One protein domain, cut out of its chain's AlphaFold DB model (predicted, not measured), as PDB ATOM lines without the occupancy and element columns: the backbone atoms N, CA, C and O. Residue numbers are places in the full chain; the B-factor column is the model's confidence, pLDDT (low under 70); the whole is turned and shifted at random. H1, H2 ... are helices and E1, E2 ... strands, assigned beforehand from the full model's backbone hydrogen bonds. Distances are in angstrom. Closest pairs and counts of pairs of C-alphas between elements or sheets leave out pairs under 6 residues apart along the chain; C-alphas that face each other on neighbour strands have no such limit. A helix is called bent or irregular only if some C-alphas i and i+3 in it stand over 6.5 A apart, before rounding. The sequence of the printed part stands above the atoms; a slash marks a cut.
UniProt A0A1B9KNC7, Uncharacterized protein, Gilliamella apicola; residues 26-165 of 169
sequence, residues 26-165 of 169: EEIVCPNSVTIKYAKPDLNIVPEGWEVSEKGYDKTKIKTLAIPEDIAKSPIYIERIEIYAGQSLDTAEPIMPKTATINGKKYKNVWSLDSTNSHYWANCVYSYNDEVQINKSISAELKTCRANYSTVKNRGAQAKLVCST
ATOM      1  N   GLU A  26      -4.923 -16.855  16.738       88.19
ATOM      2  CA  GLU A  26      -4.814 -17.861  17.789       88.19
ATOM      3  C   GLU A  26      -5.372 -17.290  19.093       88.19
ATOM      4  O   GLU A  26      -5.148 -16.122  19.433       88.19
ATOM      5  N   GLU A  27      -6.109 -18.118  19.829       92.25
ATOM      6  CA  GLU A  27      -6.643 -17.763  21.135       92.25
ATOM      7  C   GLU A  27      -6.035 -18.651  22.217       92.25
ATOM      8  O   GLU A  27      -6.227 -19.866  22.227       92.25
ATOM      9  N   ILE A  28      -5.344 -18.026  23.167       91.56
ATOM     10  CA  ILE A  28      -4.781 -18.702  24.334       91.56
ATOM     11  C   ILE A  28      -5.618 -18.301  25.541       91.56
ATOM     12  O   ILE A  28      -5.616 -17.143  25.957       91.56
ATOM     13  N   VAL A  29      -6.373 -19.253  26.082       91.38
ATOM     14  CA  VAL A  29      -7.307 -19.027  27.191       91.38
ATOM     15  C   VAL A  29      -6.684 -19.533  28.485       91.38
ATOM     16  O   VAL A  29      -6.480 -20.738  28.616       91.38
ATOM     17  N   CYS A  30      -6.419 -18.640  29.446       89.62
ATOM     18  CA  CYS A  30      -6.028 -19.070  30.786       89.62
ATOM     19  C   CYS A  30      -7.183 -19.854  31.424       89.62
ATOM     20  O   CYS A  30      -8.330 -19.394  31.372       89.62
ATOM     21  N   PRO A  31      -6.907 -20.976  32.103       88.44
ATOM     22  CA  PRO A  31      -7.834 -21.530  33.074       88.44
ATOM     23  C   PRO A  31      -8.243 -20.450  34.078       88.44
ATOM     24  O   PRO A  31      -7.388 -19.759  34.630       88.44
ATOM     25  N   ASN A  32      -9.543 -20.321  34.333       84.69
ATOM     26  CA  ASN A  32     -10.065 -19.318  35.264       84.69
ATOM     27  C   ASN A  32      -9.556 -19.529  36.698       84.69
ATOM     28  O   ASN A  32      -9.442 -18.574  37.465       84.69
ATOM     29  N   SER A  33      -9.277 -20.781  37.059       81.06
ATOM     30  CA  SER A  33      -8.705 -21.155  38.342       81.06
ATOM     31  C   SER A  33      -7.858 -22.416  38.239       81.06
ATOM     32  O   SER A  33      -8.003 -23.206  37.301       81.06
ATOM     33  N   VAL A  34      -6.988 -22.602  39.228       78.19
ATOM     34  CA  VAL A  34      -6.197 -23.823  39.430       78.19
ATOM     35  C   VAL A  34      -6.246 -24.247  40.900       78.19
ATOM     36  O   VAL A  34      -6.650 -23.478  41.775       78.19
ATOM     37  N   THR A  35      -5.857 -25.491  41.181       74.38
ATOM     38  CA  THR A  35      -5.790 -26.054  42.540       74.38
ATOM     39  C   THR A  35      -4.388 -26.600  42.798       74.38
ATOM     40  O   THR A  35      -3.807 -27.235  41.917       74.38
ATOM     41  N   ILE A  36      -3.857 -26.390  44.003       67.12
ATOM     42  CA  ILE A  36      -2.502 -26.791  44.417       67.12
ATOM     43  C   ILE A  36      -2.594 -27.947  45.424       67.12
ATOM     44  O   ILE A  36      -3.497 -27.965  46.255       67.12
ATOM     45  N   LYS A  37      -1.677 -28.922  45.387       59.25
ATOM     46  CA  LYS A  37      -1.607 -29.985  46.407       59.25
ATOM     47  C   LYS A  37      -0.943 -29.475  47.701       59.25
ATOM     48  O   LYS A  37       0.048 -28.761  47.670       59.25
ATOM     49  N   TYR A  38      -1.475 -29.896  48.853       48.97
ATOM     50  CA  TYR A  38      -1.048 -29.459  50.196       48.97
ATOM     51  C   TYR A  38       0.312 -30.033  50.651       48.97
ATOM     52  O   TYR A  38       1.117 -29.338  51.256       48.97
ATOM     53  N   ALA A  39       0.599 -31.307  50.349       46.97
ATOM     54  CA  ALA A  39       1.771 -32.017  50.897       46.97
ATOM     55  C   ALA A  39       3.042 -31.896  50.036       46.97
ATOM     56  O   ALA A  39       4.168 -32.085  50.498       46.97
ATOM     57  N   LYS A  40       2.848 -31.584  48.759       53.66
ATOM     58  CA  LYS A  40       3.863 -31.118  47.827       53.66
ATOM     59  C   LYS A  40       3.161 -29.975  47.133       53.66
ATOM     60  O   LYS A  40       2.123 -30.277  46.542       53.66
ATOM     61  N   PRO A  41       3.645 -28.727  47.209       51.81
ATOM     62  CA  PRO A  41       3.141 -27.707  46.323       51.81
ATOM     63  C   PRO A  41       3.569 -28.182  44.943       51.81
ATOM     64  O   PRO A  41       4.643 -27.857  44.478       51.81
ATOM     65  N   ASP A  42       2.727 -28.999  44.319       59.84
ATOM     66  CA  ASP A  42       2.659 -29.430  42.928       59.84
ATOM     67  C   ASP A  42       1.214 -29.125  42.505       59.84
ATOM     68  O   ASP A  42       0.283 -29.334  43.295       59.84
ATOM     69  N   LEU A  43       1.005 -28.584  41.301       59.12
ATOM     70  CA  LEU A  43      -0.350 -28.350  40.806       59.12
ATOM     71  C   LEU A  43      -1.127 -29.665  40.828       59.12
ATOM     72  O   LEU A  43      -0.581 -30.735  40.540       59.12
ATOM     73  N   ASN A  44      -2.406 -29.599  41.200       61.16
ATOM     74  CA  ASN A  44      -3.196 -30.814  41.323       61.16
ATOM     75  C   ASN A  44      -3.308 -31.519  39.965       61.16
ATOM     76  O   ASN A  44      -3.121 -32.733  39.877       61.16
ATOM     77  N   ILE A  45      -3.546 -30.710  38.926       67.81
ATOM     78  CA  ILE A  45      -3.561 -31.070  37.509       67.81
ATOM     79  C   ILE A  45      -3.048 -29.849  36.728       67.81
ATOM     80  O   ILE A  45      -3.589 -28.755  36.893       67.81
ATOM     81  N   VAL A  46      -2.026 -30.026  35.884       73.19
ATOM     82  CA  VAL A  46      -1.635 -29.023  34.878       73.19
ATOM     83  C   VAL A  46      -2.498 -29.257  33.634       73.19
ATOM     84  O   VAL A  46      -2.562 -30.400  33.175       73.19
ATOM     85  N   PRO A  47      -3.208 -28.246  33.101       76.00
ATOM     86  CA  PRO A  47      -4.029 -28.434  31.910       76.00
ATOM     87  C   PRO A  47      -3.188 -28.811  30.684       76.00
ATOM     88  O   PRO A  47      -2.011 -28.473  30.592       76.00
ATOM     89  N   GLU A  48      -3.805 -29.479  29.714       79.69
ATOM     90  CA  GLU A  48      -3.114 -29.923  28.502       79.69
ATOM     91  C   GLU A  48      -2.497 -28.749  27.719       79.69
ATOM     92  O   GLU A  48      -3.148 -27.729  27.466       79.69
ATOM     93  N   GLY A  49      -1.226 -28.902  27.332       78.38
ATOM     94  CA  GLY A  49      -0.460 -27.883  26.612       78.38
ATOM     95  C   GLY A  49      -0.001 -26.701  27.470       78.38
ATOM     96  O   GLY A  49       0.357 -25.670  26.904       78.38
ATOM     97  N   TRP A  50      -0.043 -26.829  28.801       81.69
ATOM     98  CA  TRP A  50       0.521 -25.868  29.749       81.69
ATOM     99  C   TRP A  50       1.712 -26.461  30.508       81.69
ATOM    100  O   TRP A  50       1.774 -27.662  30.765       81.69
ATOM    101  N   GLU A  51       2.634 -25.592  30.902       79.75
ATOM    102  CA  GLU A  51       3.885 -25.902  31.591       79.75
ATOM    103  C   GLU A  51       4.058 -25.006  32.823       79.75
ATOM    104  O   GLU A  51       3.489 -23.919  32.915       79.75
ATOM    105  N   VAL A  52       4.863 -25.446  33.786       74.06
ATOM    106  CA  VAL A  52       5.155 -24.703  35.019       74.06
ATOM    107  C   VAL A  52       6.652 -24.416  35.044       74.06
ATOM    108  O   VAL A  52       7.436 -25.346  34.893       74.06
ATOM    109  N   SER A  53       7.050 -23.155  35.224       66.56
ATOM    110  CA  SER A  53       8.467 -22.802  35.395       66.56
ATOM    111  C   SER A  53       8.916 -23.063  36.833       66.56
ATOM    112  O   SER A  53       8.124 -22.913  37.765       66.56
ATOM    113  N   GLU A  54      10.186 -23.410  37.047       63.44
ATOM    114  CA  GLU A  54      10.701 -23.640  38.406       63.44
ATOM    115  C   GLU A  54      10.712 -22.340  39.223       63.44
ATOM    116  O   GLU A  54      10.460 -22.345  40.427       63.44
ATOM    117  N   LYS A  55      10.938 -21.198  38.557       61.56
ATOM    118  CA  LYS A  55      10.919 -19.862  39.178       61.56
ATOM    119  C   LYS A  55       9.517 -19.364  39.526       61.56
ATOM    120  O   LYS A  55       9.344 -18.729  40.564       61.56
ATOM    121  N   GLY A  56       8.540 -19.625  38.656       54.44
ATOM    122  CA  GLY A  56       7.128 -19.285  38.863       54.44
ATOM    123  C   GLY A  56       6.411 -20.261  39.792       54.44
ATOM    124  O   GLY A  56       5.210 -20.122  40.001       54.44
ATOM    125  N   TYR A  57       7.146 -21.251  40.310       56.44
ATOM    126  CA  TYR A  57       6.664 -22.292  41.197       56.44
ATOM    127  C   TYR A  57       7.744 -22.741  42.188       56.44
ATOM    128  O   TYR A  57       8.086 -23.921  42.333       56.44
ATOM    129  N   ASP A  58       8.314 -21.757  42.877       62.09
ATOM    130  CA  ASP A  58       9.352 -21.981  43.870       62.09
ATOM    131  C   ASP A  58       8.752 -22.613  45.135       62.09
ATOM    132  O   ASP A  58       8.184 -21.946  46.005       62.09
ATOM    133  N   LYS A  59       8.926 -23.933  45.267       58.00
ATOM    134  CA  LYS A  59       8.432 -24.717  46.411       58.00
ATOM    135  C   LYS A  59       8.956 -24.217  47.756       58.00
ATOM    136  O   LYS A  59       8.364 -24.551  48.778       58.00
ATOM    137  N   THR A  60      10.074 -23.489  47.796       57.19
ATOM    138  CA  THR A  60      10.628 -22.948  49.044       57.19
ATOM    139  C   THR A  60       9.909 -21.672  49.472       57.19
ATOM    140  O   THR A  60       9.598 -21.546  50.655       57.19
ATOM    141  N   LYS A  61       9.532 -20.807  48.521       57.22
ATOM    142  CA  LYS A  61       8.681 -19.630  48.771       57.22
ATOM    143  C   LYS A  61       7.266 -20.033  49.184       57.22
ATOM    144  O   LYS A  61       6.792 -19.608  50.239       57.22
ATOM    145  N   ILE A  62       6.693 -21.010  48.477       57.03
ATOM    146  CA  ILE A  62       5.366 -21.554  48.795       57.03
ATOM    147  C   ILE A  62       5.345 -22.205  50.192       57.03
ATOM    148  O   ILE A  62       4.351 -22.112  50.905       57.03
ATOM    149  N   LYS A  63       6.445 -22.838  50.628       51.94
ATOM    150  CA  LYS A  63       6.576 -23.422  51.982       51.94
ATOM    151  C   LYS A  63       6.683 -22.383  53.100       51.94
ATOM    152  O   LYS A  63       6.318 -22.694  54.231       51.94
ATOM    153  N   THR A  64       7.237 -21.201  52.825       52.28
ATOM    154  CA  THR A  64       7.342 -20.119  53.822       52.28
ATOM    155  C   THR A  64       6.033 -19.369  54.025       52.28
ATOM    156  O   THR A  64       5.838 -18.740  55.065       52.28
ATOM    157  N   LEU A  65       5.109 -19.476  53.072       51.97
ATOM    158  CA  LEU A  65       3.730 -19.075  53.264       51.97
ATOM    159  C   LEU A  65       3.045 -20.176  54.071       51.97
ATOM    160  O   LEU A  65       2.938 -21.316  53.625       51.97
ATOM    161  N   ALA A  66       2.595 -19.859  55.284       49.16
ATOM    162  CA  ALA A  66       1.699 -20.744  56.010       49.16
ATOM    163  C   ALA A  66       0.451 -20.926  55.138       49.16
ATOM    164  O   ALA A  66      -0.391 -20.039  55.096       49.16
ATOM    165  N   ILE A  67       0.368 -22.021  54.380       51.62
ATOM    166  CA  ILE A  67      -0.858 -22.441  53.707       51.62
ATOM    167  C   ILE A  67      -1.688 -23.084  54.807       51.62
ATOM    168  O   ILE A  67      -1.384 -24.221  55.188       51.62
ATOM    169  N   PRO A  68      -2.689 -22.395  55.376       53.84
ATOM    170  CA  PRO A  68      -3.593 -23.089  56.260       53.84
ATOM    171  C   PRO A  68      -4.346 -24.112  55.377       53.84
ATOM    172  O   PRO A  68      -4.594 -23.890  54.184       53.84
ATOM    173  N   GLU A  69      -4.551 -25.314  55.914       51.78
ATOM    174  CA  GLU A  69      -4.975 -26.539  55.207       51.78
ATOM    175  C   GLU A  69      -6.267 -26.366  54.363       51.78
ATOM    176  O   GLU A  69      -6.538 -27.107  53.416       51.78
ATOM    177  N   ASP A  70      -7.026 -25.321  54.674       46.28
ATOM    178  CA  ASP A  70      -8.246 -24.799  54.068       46.28
ATOM    179  C   ASP A  70      -8.054 -24.072  52.717       46.28
ATOM    180  O   ASP A  70      -8.947 -24.134  51.863       46.28
ATOM    181  N   ILE A  71      -6.891 -23.468  52.434       50.97
ATOM    182  CA  ILE A  71      -6.627 -22.827  51.125       50.97
ATOM    183  C   ILE A  71      -6.185 -23.855  50.074       50.97
ATOM    184  O   ILE A  71      -6.529 -23.719  48.904       50.97
ATOM    185  N   ALA A  72      -5.519 -24.946  50.468       53.94
ATOM    186  CA  ALA A  72      -5.063 -25.978  49.527       53.94
ATOM    187  C   ALA A  72      -6.206 -26.736  48.819       53.94
ATOM    188  O   ALA A  72      -5.995 -27.389  47.800       53.94
ATOM    189  N   LYS A  73      -7.437 -26.645  49.337       57.19
ATOM    190  CA  LYS A  73      -8.644 -27.191  48.690       57.19
ATOM    191  C   LYS A  73      -9.443 -26.134  47.924       57.19
ATOM    192  O   LYS A  73     -10.405 -26.484  47.242       57.19
ATOM    193  N   SER A  74      -9.058 -24.866  48.030       66.19
ATOM    194  CA  SER A  74      -9.768 -23.746  47.426       66.19
ATOM    195  C   SER A  74      -9.154 -23.388  46.067       66.19
ATOM    196  O   SER A  74      -7.930 -23.370  45.928       66.19
ATOM    197  N   PRO A  75      -9.970 -23.119  45.034       72.69
ATOM    198  CA  PRO A  75      -9.457 -22.645  43.756       72.69
ATOM    199  C   PRO A  75      -8.808 -21.268  43.926       72.69
ATOM    200  O   PRO A  75      -9.417 -20.362  44.496       72.69
ATOM    201  N   ILE A  76      -7.603 -21.102  43.386       78.81
ATOM    202  CA  ILE A  76      -6.981 -19.785  43.204       78.81
ATOM    203  C   ILE A  76      -7.308 -19.273  41.807       78.81
ATOM    204  O   ILE A  76      -7.349 -20.053  40.852       78.81
ATOM    205  N   TYR A  77      -7.591 -17.980  41.686       82.94
ATOM    206  CA  TYR A  77      -8.176 -17.405  40.478       82.94
ATOM    207  C   TYR A  77      -7.140 -16.671  39.646       82.94
ATOM    208  O   TYR A  77      -6.157 -16.156  40.171       82.94
ATOM    209  N   ILE A  78      -7.366 -16.626  38.337       87.12
ATOM    210  CA  ILE A  78      -6.516 -15.864  37.429       87.12
ATOM    211  C   ILE A  78      -6.548 -14.374  37.791       87.12
ATOM    212  O   ILE A  78      -7.618 -13.781  37.941       87.12
ATOM    213  N   GLU A  79      -5.371 -13.769  37.905       85.50
ATOM    214  CA  GLU A  79      -5.212 -12.344  38.180       85.50
ATOM    215  C   GLU A  79      -4.890 -11.579  36.893       85.50
ATOM    216  O   GLU A  79      -5.544 -10.588  36.562       85.50
ATOM    217  N   ARG A  80      -3.907 -12.069  36.128       89.38
ATOM    218  CA  ARG A  80      -3.447 -11.422  34.894       89.38
ATOM    219  C   ARG A  80      -2.784 -12.399  33.928       89.38
ATOM    220  O   ARG A  80      -2.393 -13.501  34.304       89.38
ATOM    221  N   ILE A  81      -2.663 -11.962  32.676       91.88
ATOM    222  CA  ILE A  81      -1.861 -12.627  31.647       91.88
ATOM    223  C   ILE A  81      -0.712 -11.726  31.195       91.88
ATOM    224  O   ILE A  81      -0.899 -10.528  30.959       91.88
ATOM    225  N   GLU A  82       0.461 -12.330  31.060       93.75
ATOM    226  CA  GLU A  82       1.715 -11.720  30.631       93.75
ATOM    227  C   GLU A  82       2.292 -12.489  29.431       93.75
ATOM    228  O   GLU A  82       1.849 -13.597  29.114       93.75
ATOM    229  N   ILE A  83       3.272 -11.901  28.742       93.94
ATOM    230  CA  ILE A  83       4.038 -12.589  27.697       93.94
ATOM    231  C   ILE A  83       5.514 -12.488  28.029       93.94
ATOM    232  O   ILE A  83       6.003 -11.400  28.322       93.94
ATOM    233  N   TYR A  84       6.207 -13.616  27.942       92.75
ATOM    234  CA  TYR A  84       7.645 -13.719  28.138       92.75
ATOM    235  C   TYR A  84       8.316 -14.118  26.822       92.75
ATOM    236  O   TYR A  84       7.718 -14.810  25.997       92.75
ATOM    237  N   ALA A  85       9.554 -13.679  26.623       91.94
ATOM    238  CA  ALA A  85      10.395 -14.030  25.482       91.94
ATOM    239  C   ALA A  85      11.668 -14.719  25.967       91.94
ATOM    240  O   ALA A  85      12.349 -14.214  26.856       91.94
ATOM    241  N   GLY A  86      12.011 -15.852  25.362       88.75
ATOM    242  CA  GLY A  86      13.248 -16.555  25.678       88.75
ATOM    243  C   GLY A  86      13.210 -18.022  25.291       88.75
ATOM    244  O   GLY A  86      12.145 -18.619  25.146       88.75
ATOM    245  N   GLN A  87      14.399 -18.602  25.132       84.62
ATOM    246  CA  GLN A  87      14.579 -19.973  24.651       84.62
ATOM    247  C   GLN A  87      14.008 -21.038  25.599       84.62
ATOM    248  O   GLN A  87      13.618 -22.110  25.147       84.62
ATOM    249  N   SER A  88      13.952 -20.747  26.898       84.31
ATOM    250  CA  SER A  88      13.353 -21.607  27.920       84.31
ATOM    251  C   SER A  88      12.524 -20.768  28.885       84.31
ATOM    252  O   SER A  88      12.809 -19.581  29.051       84.31
ATOM    253  N   LEU A  89      11.538 -21.382  29.540       78.06
ATOM    254  CA  LEU A  89      10.681 -20.712  30.520       78.06
ATOM    255  C   LEU A  89      11.464 -20.076  31.673       78.06
ATOM    256  O   LEU A  89      11.161 -18.956  32.076       78.06
ATOM    257  N   ASP A  90      12.499 -20.747  32.177       79.62
ATOM    258  CA  ASP A  90      13.254 -20.264  33.337       79.62
ATOM    259  C   ASP A  90      14.192 -19.097  33.008       79.62
ATOM    260  O   ASP A  90      14.603 -18.347  33.899       79.62
ATOM    261  N   THR A  91      14.538 -18.923  31.732       82.69
ATOM    262  CA  THR A  91      15.373 -17.816  31.244       82.69
ATOM    263  C   THR A  91      14.573 -16.769  30.479       82.69
ATOM    264  O   THR A  91      15.168 -15.830  29.962       82.69
ATOM    265  N   ALA A  92      13.260 -16.950  30.334       86.88
ATOM    266  CA  ALA A  92      12.439 -16.023  29.580       86.88
ATOM    267  C   ALA A  92      12.257 -14.716  30.360       86.88
ATOM    268  O   ALA A  92      12.090 -14.714  31.580       86.88
ATOM    269  N   GLU A  93      12.277 -13.599  29.641       90.00
ATOM    270  CA  GLU A  93      12.119 -12.262  30.206       90.00
ATOM    271  C   GLU A  93      10.737 -11.692  29.869       90.00
ATOM    272  O   GLU A  93      10.233 -11.915  28.761       90.00
ATOM    273  N   PRO A  94      10.106 -10.945  30.793       90.44
ATOM    274  CA  PRO A  94       8.791 -10.370  30.561       90.44
ATOM    275  C   PRO A  94       8.848  -9.297  29.472       90.44
ATOM    276  O   PRO A  94       9.639  -8.353  29.524       90.44
ATOM    277  N   ILE A  95       7.936  -9.388  28.509       92.25
ATOM    278  CA  ILE A  95       7.712  -8.344  27.516       92.25
ATOM    279  C   ILE A  95       6.708  -7.350  28.089       92.25
ATOM    280  O   ILE A  95       5.569  -7.698  28.410       92.25
ATOM    281  N   MET A  96       7.106  -6.084  28.166       91.62
ATOM    282  CA  MET A  96       6.220  -5.029  28.652       91.62
ATOM    283  C   MET A  96       5.126  -4.722  27.619       91.62
ATOM    284  O   MET A  96       5.448  -4.360  26.479       91.62
ATOM    285  N   PRO A  97       3.834  -4.834  27.982       93.38
ATOM    286  CA  PRO A  97       2.757  -4.463  27.084       93.38
ATOM    287  C   PRO A  97       2.724  -2.953  26.857       93.38
ATOM    288  O   PRO A  97       3.161  -2.151  27.685       93.38
ATOM    289  N   LYS A  98       2.112  -2.557  25.745       93.19
ATOM    290  CA  LYS A  98       1.804  -1.163  25.430       93.19
ATOM    291  C   LYS A  98       0.324  -1.004  25.128       93.19
ATOM    292  O   LYS A  98      -0.363  -1.937  24.712       93.19
ATOM    293  N   THR A  99      -0.156   0.222  25.304       93.38
ATOM    294  CA  THR A  99      -1.484   0.604  24.831       93.38
ATOM    295  C   THR A  99      -1.440   0.829  23.322       93.38
ATOM    296  O   THR A  99      -0.596   1.587  22.848       93.38
ATOM    297  N   ALA A 100      -2.360   0.219  22.576       89.31
ATOM    298  CA  ALA A 100      -2.446   0.365  21.122       89.31
ATOM    299  C   ALA A 100      -3.899   0.353  20.629       89.31
ATOM    300  O   ALA A 100      -4.802  -0.138  21.313       89.31
ATOM    301  N   THR A 101      -4.124   0.889  19.430       87.62
ATOM    302  CA  THR A 101      -5.425   0.856  18.753       87.62
ATOM    303  C   THR A 101      -5.376  -0.166  17.627       87.62
ATOM    304  O   THR A 101      -4.570  -0.038  16.715       87.62
ATOM    305  N   ILE A 102      -6.255  -1.165  17.674       82.31
ATOM    306  CA  ILE A 102      -6.366  -2.218  16.658       82.31
ATOM    307  C   ILE A 102      -7.798  -2.181  16.132       82.31
ATOM    308  O   ILE A 102      -8.743  -2.243  16.921       82.31
ATOM    309  N   ASN A 103      -7.967  -2.050  14.814       82.75
ATOM    310  CA  ASN A 103      -9.278  -1.955  14.154       82.75
ATOM    311  C   ASN A 103     -10.205  -0.905  14.799       82.75
ATOM    312  O   ASN A 103     -11.375  -1.164  15.068       82.75
ATOM    313  N   GLY A 104      -9.657   0.271  15.120       83.94
ATOM    314  CA  GLY A 104     -10.401   1.377  15.737       83.94
ATOM    315  C   GLY A 104     -10.713   1.210  17.229       83.94
ATOM    316  O   GLY A 104     -11.234   2.138  17.842       83.94
ATOM    317  N   LYS A 105     -10.365   0.076  17.853       86.62
ATOM    318  CA  LYS A 105     -10.562  -0.160  19.289       86.62
ATOM    319  C   LYS A 105      -9.248  -0.034  20.056       86.62
ATOM    320  O   LYS A 105      -8.242  -0.634  19.686       86.62
ATOM    321  N   LYS A 106      -9.268   0.727  21.154       89.06
ATOM    322  CA  LYS A 106      -8.118   0.912  22.050       89.06
ATOM    323  C   LYS A 106      -8.004  -0.254  23.036       89.06
ATOM    324  O   LYS A 106      -8.972  -0.591  23.717       89.06
ATOM    325  N   TYR A 107      -6.811  -0.821  23.148       89.06
ATOM    326  CA  TYR A 107      -6.460  -1.909  24.058       89.06
ATOM    327  C   TYR A 107      -5.301  -1.471  24.952       89.06
ATOM    328  O   TYR A 107      -4.342  -0.882  24.461       89.06
ATOM    329  N   LYS A 108      -5.387  -1.747  26.259       90.12
ATOM    330  CA  LYS A 108      -4.348  -1.354  27.231       90.12
ATOM    331  C   LYS A 108      -3.121  -2.264  27.195       90.12
ATOM    332  O   LYS A 108      -2.009  -1.767  27.323       90.12
ATOM    333  N   ASN A 109      -3.352  -3.563  26.997       93.12
ATOM    334  CA  ASN A 109      -2.320  -4.589  27.064       93.12
ATOM    335  C   ASN A 109      -2.163  -5.256  25.699       93.12
ATOM    336  O   ASN A 109      -2.925  -6.166  25.353       93.12
ATOM    337  N   VAL A 110      -1.206  -4.753  24.924       93.94
ATOM    338  CA  VAL A 110      -0.831  -5.283  23.615       93.94
ATOM    339  C   VAL A 110       0.675  -5.507  23.569       93.94
ATOM    340  O   VAL A 110       1.451  -4.634  23.951       93.94
ATOM    341  N   TRP A 111       1.079  -6.671  23.081       94.12
ATOM    342  CA  TRP A 111       2.465  -7.083  22.920       94.12
ATOM    343  C   TRP A 111       2.809  -7.197  21.442       94.12
ATOM    344  O   TRP A 111       2.049  -7.776  20.664       94.12
ATOM    345  N   SER A 112       3.977  -6.672  21.083       91.75
ATOM    346  CA  SER A 112       4.617  -6.922  19.795       91.75
ATOM    347  C   SER A 112       5.589  -8.082  19.968       91.75
ATOM    348  O   SER A 112       6.517  -7.988  20.770       91.75
ATOM    349  N   LEU A 113       5.372  -9.164  19.231       90.31
ATOM    350  CA  LEU A 113       6.248 -10.331  19.209       90.31
ATOM    351  C   LEU A 113       7.281 -10.116  18.100       90.31
ATOM    352  O   LEU A 113       7.030 -10.377  16.921       90.31
ATOM    353  N   ASP A 114       8.404  -9.505  18.475       74.44
ATOM    354  CA  ASP A 114       9.444  -9.103  17.530       74.44
ATOM    355  C   ASP A 114      10.426 -10.239  17.238       74.44
ATOM    356  O   ASP A 114      10.948 -10.850  18.171       74.44
ATOM    357  N   SER A 115      10.716 -10.504  15.961       60.78
ATOM    358  CA  SER A 115      11.335 -11.751  15.466       60.78
ATOM    359  C   SER A 115      12.762 -12.046  15.948       60.78
ATOM    360  O   SER A 115      13.360 -13.025  15.514       60.78
ATOM    361  N   THR A 116      13.336 -11.190  16.790       67.94
ATOM    362  CA  THR A 116      14.644 -11.401  17.420       67.94
ATOM    363  C   THR A 116      14.608 -12.512  18.464       67.94
ATOM    364  O   THR A 116      15.621 -13.173  18.680       67.94
ATOM    365  N   ASN A 117      13.444 -12.761  19.069       68.00
ATOM    366  CA  ASN A 117      13.229 -13.885  19.971       68.00
ATOM    367  C   ASN A 117      12.626 -15.068  19.211       68.00
ATOM    368  O   ASN A 117      11.670 -14.913  18.455       68.00
ATOM    369  N   SER A 118      13.182 -16.260  19.425       71.94
ATOM    370  CA  SER A 118      12.727 -17.482  18.751       71.94
ATOM    371  C   SER A 118      11.500 -18.115  19.407       71.94
ATOM    372  O   SER A 118      10.785 -18.865  18.749       71.94
ATOM    373  N   HIS A 119      11.258 -17.820  20.687       89.75
ATOM    374  CA  HIS A 119      10.218 -18.453  21.491       89.75
ATOM    375  C   HIS A 119       9.549 -17.432  22.407       89.75
ATOM    376  O   HIS A 119      10.218 -16.605  23.039       89.75
ATOM    377  N   TYR A 120       8.224 -17.527  22.489       92.81
ATOM    378  CA  TYR A 120       7.405 -16.724  23.384       92.81
ATOM    379  C   TYR A 120       6.478 -17.613  24.190       92.81
ATOM    380  O   TYR A 120       6.045 -18.672  23.733       92.81
ATOM    381  N   TRP A 121       6.130 -17.126  25.370       93.81
ATOM    382  CA  TRP A 121       5.335 -17.857  26.337       93.81
ATOM    383  C   TRP A 121       4.229 -16.956  26.859       93.81
ATOM    384  O   TRP A 121       4.488 -15.852  27.334       93.81
ATOM    385  N   ALA A 122       2.989 -17.421  26.760       94.25
ATOM    386  CA  ALA A 122       1.866 -16.840  27.470       94.25
ATOM    387  C   ALA A 122       1.958 -17.289  28.925       94.25
ATOM    388  O   ALA A 122       1.957 -18.491  29.172       94.25
ATOM    389  N   ASN A 123       2.017 -16.349  29.863       93.00
ATOM    390  CA  ASN A 123       2.126 -16.625  31.289       93.00
ATOM    391  C   ASN A 123       0.840 -16.200  32.012       93.00
ATOM    392  O   ASN A 123       0.480 -15.022  32.011       93.00
ATOM    393  N   CYS A 124       0.139 -17.158  32.607       91.12
ATOM    394  CA  CYS A 124      -1.067 -16.941  33.397       91.12
ATOM    395  C   CYS A 124      -0.699 -16.892  34.881       91.12
ATOM    396  O   CYS A 124      -0.294 -17.908  35.446       91.12
ATOM    397  N   VAL A 125      -0.883 -15.728  35.505       87.38
ATOM    398  CA  VAL A 125      -0.537 -15.478  36.910       87.38
ATOM    399  C   VAL A 125      -1.795 -15.531  37.771       87.38
ATOM    400  O   VAL A 125      -2.776 -14.834  37.489       87.38
ATOM    401  N   TYR A 126      -1.773 -16.357  38.814       85.00
ATOM    402  CA  TYR A 126      -2.909 -16.582  39.709       85.00
ATOM    403  C   TYR A 126      -2.734 -15.845  41.037       85.00
ATOM    404  O   TYR A 126      -1.612 -15.600  41.473       85.00
ATOM    405  N   SER A 127      -3.862 -15.540  41.686       76.88
ATOM    406  CA  SER A 127      -4.002 -14.741  42.910       76.88
ATOM    407  C   SER A 127      -3.449 -15.445  44.162       76.88
ATOM    408  O   SER A 127      -4.178 -15.735  45.114       76.88
ATOM    409  N   TYR A 128      -2.164 -15.774  44.131       72.38
ATOM    410  CA  TYR A 128      -1.406 -16.405  45.201       72.38
ATOM    411  C   TYR A 128       0.020 -15.830  45.201       72.38
ATOM    412  O   TYR A 128       0.974 -16.509  44.837       72.38
ATOM    413  N   ASN A 129       0.138 -14.541  45.540       64.75
ATOM    414  CA  ASN A 129       1.402 -13.789  45.629       64.75
ATOM    415  C   ASN A 129       2.325 -13.910  44.397       64.75
ATOM    416  O   ASN A 129       3.543 -13.880  44.541       64.75
ATOM    417  N   ASP A 130       1.765 -14.073  43.196       66.75
ATOM    418  CA  ASP A 130       2.501 -14.368  41.955       66.75
ATOM    419  C   ASP A 130       3.321 -15.674  41.971       66.75
ATOM    420  O   ASP A 130       4.095 -15.934  41.052       66.75
ATOM    421  N   GLU A 131       3.148 -16.531  42.978       70.50
ATOM    422  CA  GLU A 131       3.902 -17.782  43.145       70.50
ATOM    423  C   GLU A 131       3.273 -18.975  42.421       70.50
ATOM    424  O   GLU A 131       3.795 -20.088  42.479       70.50
ATOM    425  N   VAL A 132       2.131 -18.762  41.760       78.31
ATOM    426  CA  VAL A 132       1.521 -19.765  40.891       78.31
ATOM    427  C   VAL A 132       1.337 -19.195  39.506       78.31
ATOM    428  O   VAL A 132       0.503 -18.318  39.262       78.31
ATOM    429  N   GLN A 133       2.124 -19.753  38.599       85.31
ATOM    430  CA  GLN A 133       2.180 -19.367  37.207       85.31
ATOM    431  C   GLN A 133       2.136 -20.619  36.339       85.31
ATOM    432  O   GLN A 133       2.849 -21.591  36.597       85.31
ATOM    433  N   ILE A 134       1.301 -20.598  35.304       86.94
ATOM    434  CA  ILE A 134       1.348 -21.607  34.244       86.94
ATOM    435  C   ILE A 134       1.585 -20.918  32.915       86.94
ATOM    436  O   ILE A 134       1.083 -19.825  32.656       86.94
ATOM    437  N   ASN A 135       2.335 -21.591  32.062       91.06
ATOM    438  CA  ASN A 135       2.837 -21.049  30.825       91.06
ATOM    439  C   ASN A 135       2.389 -21.895  29.643       91.06
ATOM    440  O   ASN A 135       2.252 -23.107  29.761       91.06
ATOM    441  N   LYS A 136       2.179 -21.268  28.493       92.38
ATOM    442  CA  LYS A 136       1.897 -21.959  27.237       92.38
ATOM    443  C   LYS A 136       2.709 -21.333  26.120       92.38
ATOM    444  O   LYS A 136       2.744 -20.109  26.001       92.38
ATOM    445  N   SER A 137       3.354 -22.161  25.305       91.56
ATOM    446  CA  SER A 137       4.104 -21.688  24.142       91.56
ATOM    447  C   SER A 137       3.180 -20.935  23.185       91.56
ATOM    448  O   SER A 137       2.082 -21.404  22.881       91.56
ATOM    449  N   ILE A 138       3.642 -19.799  22.680       92.00
ATOM    450  CA  ILE A 138       2.975 -19.038  21.624       92.00
ATOM    451  C   ILE A 138       3.677 -19.366  20.305       92.00
ATOM    452  O   ILE A 138       4.908 -19.361  20.240       92.00
ATOM    453  N   SER A 139       2.905 -19.623  19.246       89.44
ATOM    454  CA  SER A 139       3.464 -19.873  17.913       89.44
ATOM    455  C   SER A 139       4.375 -18.730  17.443       89.44
ATOM    456  O   SER A 139       4.008 -17.555  17.506       89.44
ATOM    457  N   ALA A 140       5.551 -19.075  16.903       86.81
ATOM    458  CA  ALA A 140       6.538 -18.117  16.388       86.81
ATOM    459  C   ALA A 140       6.047 -17.318  15.158       86.81
ATOM    460  O   ALA A 140       6.611 -16.278  14.788       86.81
ATOM    461  N   GLU A 141       4.983 -17.790  14.507       88.25
ATOM    462  CA  GLU A 141       4.353 -17.110  13.374       88.25
ATOM    463  C   GLU A 141       3.575 -15.858  13.805       88.25
ATOM    464  O   GLU A 141       3.410 -14.924  13.015       88.25
ATOM    465  N   LEU A 142       3.142 -15.804  15.066       90.81
ATOM    466  CA  LEU A 142       2.380 -14.693  15.621       90.81
ATOM    467  C   LEU A 142       3.282 -13.472  15.835       90.81
ATOM    468  O   LEU A 142       4.452 -13.588  16.195       90.81
ATOM    469  N   LYS A 143       2.733 -12.283  15.579       90.62
ATOM    470  CA  LYS A 143       3.460 -11.001  15.599       90.62
ATOM    471  C   LYS A 143       2.867  -9.993  16.566       90.62
ATOM    472  O   LYS A 143       3.589  -9.136  17.066       90.62
ATOM    473  N   THR A 144       1.580 -10.104  16.864       92.12
ATOM    474  CA  THR A 144       0.909  -9.239  17.833       92.12
ATOM    475  C   THR A 144       0.008 -10.079  18.710       92.12
ATOM    476  O   THR A 144      -0.746 -10.904  18.206       92.12
ATOM    477  N   CYS A 145       0.018  -9.823  20.013       94.31
ATOM    478  CA  CYS A 145      -0.937 -10.399  20.950       94.31
ATOM    479  C   CYS A 145      -1.593  -9.299  21.775       94.31
ATOM    480  O   CYS A 145      -0.967  -8.296  22.103       94.31
ATOM    481  N   ARG A 146      -2.857  -9.484  22.152       94.00
ATOM    482  CA  ARG A 146      -3.554  -8.571  23.067       94.00
ATOM    483  C   ARG A 146      -4.301  -9.338  24.136       94.00
ATOM    484  O   ARG A 146      -4.887 -10.382  23.846       94.00
ATOM    485  N   ALA A 147      -4.344  -8.780  25.339       92.81
ATOM    486  CA  ALA A 147      -5.172  -9.339  26.392       92.81
ATOM    487  C   ALA A 147      -6.640  -8.974  26.158       92.81
ATOM    488  O   ALA A 147      -6.989  -7.836  25.827       92.81
ATOM    489  N   ASN A 148      -7.503  -9.952  26.377       90.38
ATOM    490  CA  ASN A 148      -8.935  -9.800  26.453       90.38
ATOM    491  C   ASN A 148      -9.389 -10.346  27.806       90.38
ATOM    492  O   ASN A 148      -9.330 -11.550  28.053       90.38
ATOM    493  N   TYR A 149      -9.801  -9.431  28.677       87.06
ATOM    494  CA  TYR A 149     -10.334  -9.754  29.990       87.06
ATOM    495  C   TYR A 149     -11.852  -9.699  29.938       87.06
ATOM    496  O   TYR A 149     -12.433  -8.751  29.403       87.06
ATOM    497  N   SER A 150     -12.497 -10.704  30.514       83.75
ATOM    498  CA  SER A 150     -13.943 -10.718  30.690       83.75
ATOM    499  C   SER A 150     -14.306 -11.277  32.057       83.75
ATOM    500  O   SER A 150     -13.517 -11.984  32.679       83.75
ATOM    501  N   THR A 151     -15.506 -10.961  32.528       76.75
ATOM    502  CA  THR A 151     -16.058 -11.565  33.740       76.75
ATOM    503  C   THR A 151     -17.113 -12.572  33.322       76.75
ATOM    504  O   THR A 151     -18.094 -12.211  32.670       76.75
ATOM    505  N   VAL A 152     -16.937 -13.834  33.706       66.44
ATOM    506  CA  VAL A 152     -17.923 -14.882  33.433       66.44
ATOM    507  C   VAL A 152     -18.799 -15.042  34.671       66.44
ATOM    508  O   VAL A 152     -18.295 -15.305  35.767       66.44
ATOM    509  N   LYS A 153     -20.124 -14.886  34.517       54.09
ATOM    510  CA  LYS A 153     -21.087 -15.105  35.613       54.09
ATOM    511  C   LYS A 153     -20.804 -16.456  36.280       54.09
ATOM    512  O   LYS A 153     -20.739 -17.479  35.604       54.09
ATOM    513  N   ASN A 154     -20.645 -16.439  37.603       57.03
ATOM    514  CA  ASN A 154     -20.388 -17.606  38.456       57.03
ATOM    515  C   ASN A 154     -19.037 -18.326  38.239       57.03
ATOM    516  O   ASN A 154     -18.860 -19.413  38.780       57.03
ATOM    517  N   ARG A 155     -18.092 -17.772  37.460       59.31
ATOM    518  CA  ARG A 155     -16.782 -18.413  37.190       59.31
ATOM    519  C   ARG A 155     -15.567 -17.486  37.319       59.31
ATOM    520  O   ARG A 155     -14.473 -17.877  36.921       59.31
ATOM    521  N   GLY A 156     -15.759 -16.281  37.858       69.12
ATOM    522  CA  GLY A 156     -14.686 -15.311  38.081       69.12
ATOM    523  C   GLY A 156     -14.200 -14.609  36.809       69.12
ATOM    524  O   GLY A 156     -14.879 -14.597  35.776       69.12
ATOM    525  N   ALA A 157     -13.032 -13.975  36.915       77.06
ATOM    526  CA  ALA A 157     -12.356 -13.358  35.785       77.06
ATOM    527  C   ALA A 157     -11.875 -14.430  34.794       77.06
ATOM    528  O   ALA A 157     -11.463 -15.522  35.178       77.06
ATOM    529  N   GLN A 158     -11.926 -14.104  33.509       85.44
ATOM    530  CA  GLN A 158     -11.306 -14.865  32.438       85.44
ATOM    531  C   GLN A 158     -10.285 -13.963  31.754       85.44
ATOM    532  O   GLN A 158     -10.610 -12.846  31.339       85.44
ATOM    533  N   ALA A 159      -9.068 -14.477  31.609       90.06
ATOM    534  CA  ALA A 159      -8.012 -13.846  30.836       90.06
ATOM    535  C   ALA A 159      -7.725 -14.685  29.591       90.06
ATOM    536  O   ALA A 159      -7.604 -15.909  29.650       90.06
ATOM    537  N   LYS A 160      -7.629 -14.013  28.449       92.50
ATOM    538  CA  LYS A 160      -7.321 -14.632  27.164       92.50
ATOM    539  C   LYS A 160      -6.360 -13.748  26.387       92.50
ATOM    540  O   LYS A 160      -6.571 -12.538  26.318       92.50
ATOM    541  N   LEU A 161      -5.354 -14.340  25.755       93.50
ATOM    542  CA  LEU A 161      -4.607 -13.684  24.689       93.50
ATOM    543  C   LEU A 161      -5.267 -13.986  23.355       93.50
ATOM    544  O   LEU A 161      -5.621 -15.125  23.059       93.50
ATOM    545  N   VAL A 162      -5.419 -12.943  22.550       93.81
ATOM    546  CA  VAL A 162      -5.753 -13.092  21.139       93.81
ATOM    547  C   VAL A 162      -4.579 -12.589  20.332       93.81
ATOM    548  O   VAL A 162      -4.250 -11.397  20.385       93.81
ATOM    549  N   CYS A 163      -3.968 -13.508  19.602       92.81
ATOM    550  CA  CYS A 163      -2.769 -13.274  18.829       92.81
ATOM    551  C   CYS A 163      -3.061 -13.351  17.336       92.81
ATOM    552  O   CYS A 163      -3.947 -14.090  16.915       92.81
ATOM    553  N   SER A 164      -2.323 -12.584  16.544       91.06
ATOM    554  CA  SER A 164      -2.412 -12.582  15.089       91.06
ATOM    555  C   SER A 164      -1.023 -12.562  14.462       91.06
ATOM    556  O   SER A 164      -0.035 -12.159  15.082       91.06
ATOM    557  N   THR A 165      -0.956 -12.970  13.199       89.56
ATOM    558  CA  THR A 165       0.249 -12.879  12.362       89.56
ATOM    559  C   THR A 165       0.529 -11.451  11.870       89.56
ATOM    560  O   THR A 165       1.572 -11.184  11.276       89.56
TER     561      THR A 165
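Overview. This is residues 26 to 165 of the 169 residues of an uncharacterized protein of Gilliamella apicola (UniProt A0A1B9KNC7). Two strongly twisted sheets, partly face to face, make a sandwich: E1, E9, E8, E5 and E4 in one layer, and E3, E2, E6 and E7 in the other, with the hairpin of E4 and E5 at one end of the domain. At the other end, the small helix H1 and part of the long unnamed stretch of residues 30 to 58 make a loose, irregular region beyond the sheets. The printed part has 140 residues with one named helix and nine named strands, in the order E1, H1, E2, E3, E4, E5, E6, E7, E8, E9; the larger sheet is antiparallel throughout, and so are E2, E6 and E7. The class is mostly strand, though named elements hold 67 residues, under half of those printed. The whole is compact, with a radius of gyration of the C-alphas of 15.6 A and spans of 48 by 37 by 24 A.

Arrangement. The largest sheet runs E1, residues 26 to 29, E9, residues 156 to 164, E8, residues 144 to 152, E5, residues 105 to 112, and E4, residues 98 to 102. E1 and E4 are its edge strands. E8 and E9 form an antiparallel hairpin at 157 degrees, with N 148 and O 160 within hydrogen-bond range at 2.7 A. E1 is antiparallel to E9 at 162 degrees, with N 161 and O 28 at 2.8 A. E5 bends by 87 degrees at residue 108, and its pairing is staggered: residues 105 to 110 pair with E4 and residues 110 to 112 with E8. The hairpin E4 and E5 has N 107 and O 100 at 2.8 A, while E8 and E5 have N 111 and O 145 at 2.8 A. From edge to edge the strands' lines of this sheet turn by 128 degrees. The second sheet runs E3, residues 93 to 95, E2, residues 76 to 85, E6, residues 120 to 126, and E7, residues 133 to 138. E2 and E6 are antiparallel at 159 degrees, with N 82 and O 123 at 2.9 A. E6 and E7 form a hairpin, with N 122 and O 136 at 2.8 A. E3 and E2 meet only at a point, where C-alphas 94 and 84 face each other at 4.3 A. E2 bends by 63 degrees at residue 79. In the sandwich, two sheets face to face, the facing parts lie 10.1 A centre to centre and their best planes are 9 degrees apart. E2 and E9 have 10 pairs of C-alphas within 8 A, the closest being Ile 81 and Ala 159 at 6.3 A. E4 is apart from E2, E6 and E7. H1, residues 59 to 64, is on neither sheet, and each of its O i to N i+4 pairs is within hydrogen-bond range.

Along the chain. E1 begins at C-alpha 26, (-4.814, -17.861, 17.789), and E9 ends at C-alpha 164, (-2.412, -12.582, 15.089). From first to last C-alpha E9 measures 26.2 A, E2 25.5 A, E8 25.1 A, E6 19.3 A, E5 16.6 A and E7 15.6 A. H1 begins at C-alpha 59, (8.432, -24.717, 46.411).

Size, cuts and confidence. The two C-alphas farthest apart are those of Ala 39 and Gly 104, 50.0 A. The printed part has no cut. The links E1 to H1, 29 residues, and H1 to E2, 11 residues, are long. Residues 33 to 34 pair antiparallel with residues 76 to 77 of E2. The mean pLDDT of the printed part is 78.2; 42 residues are under 70, among them residues 36 to 45 and 53 to 74.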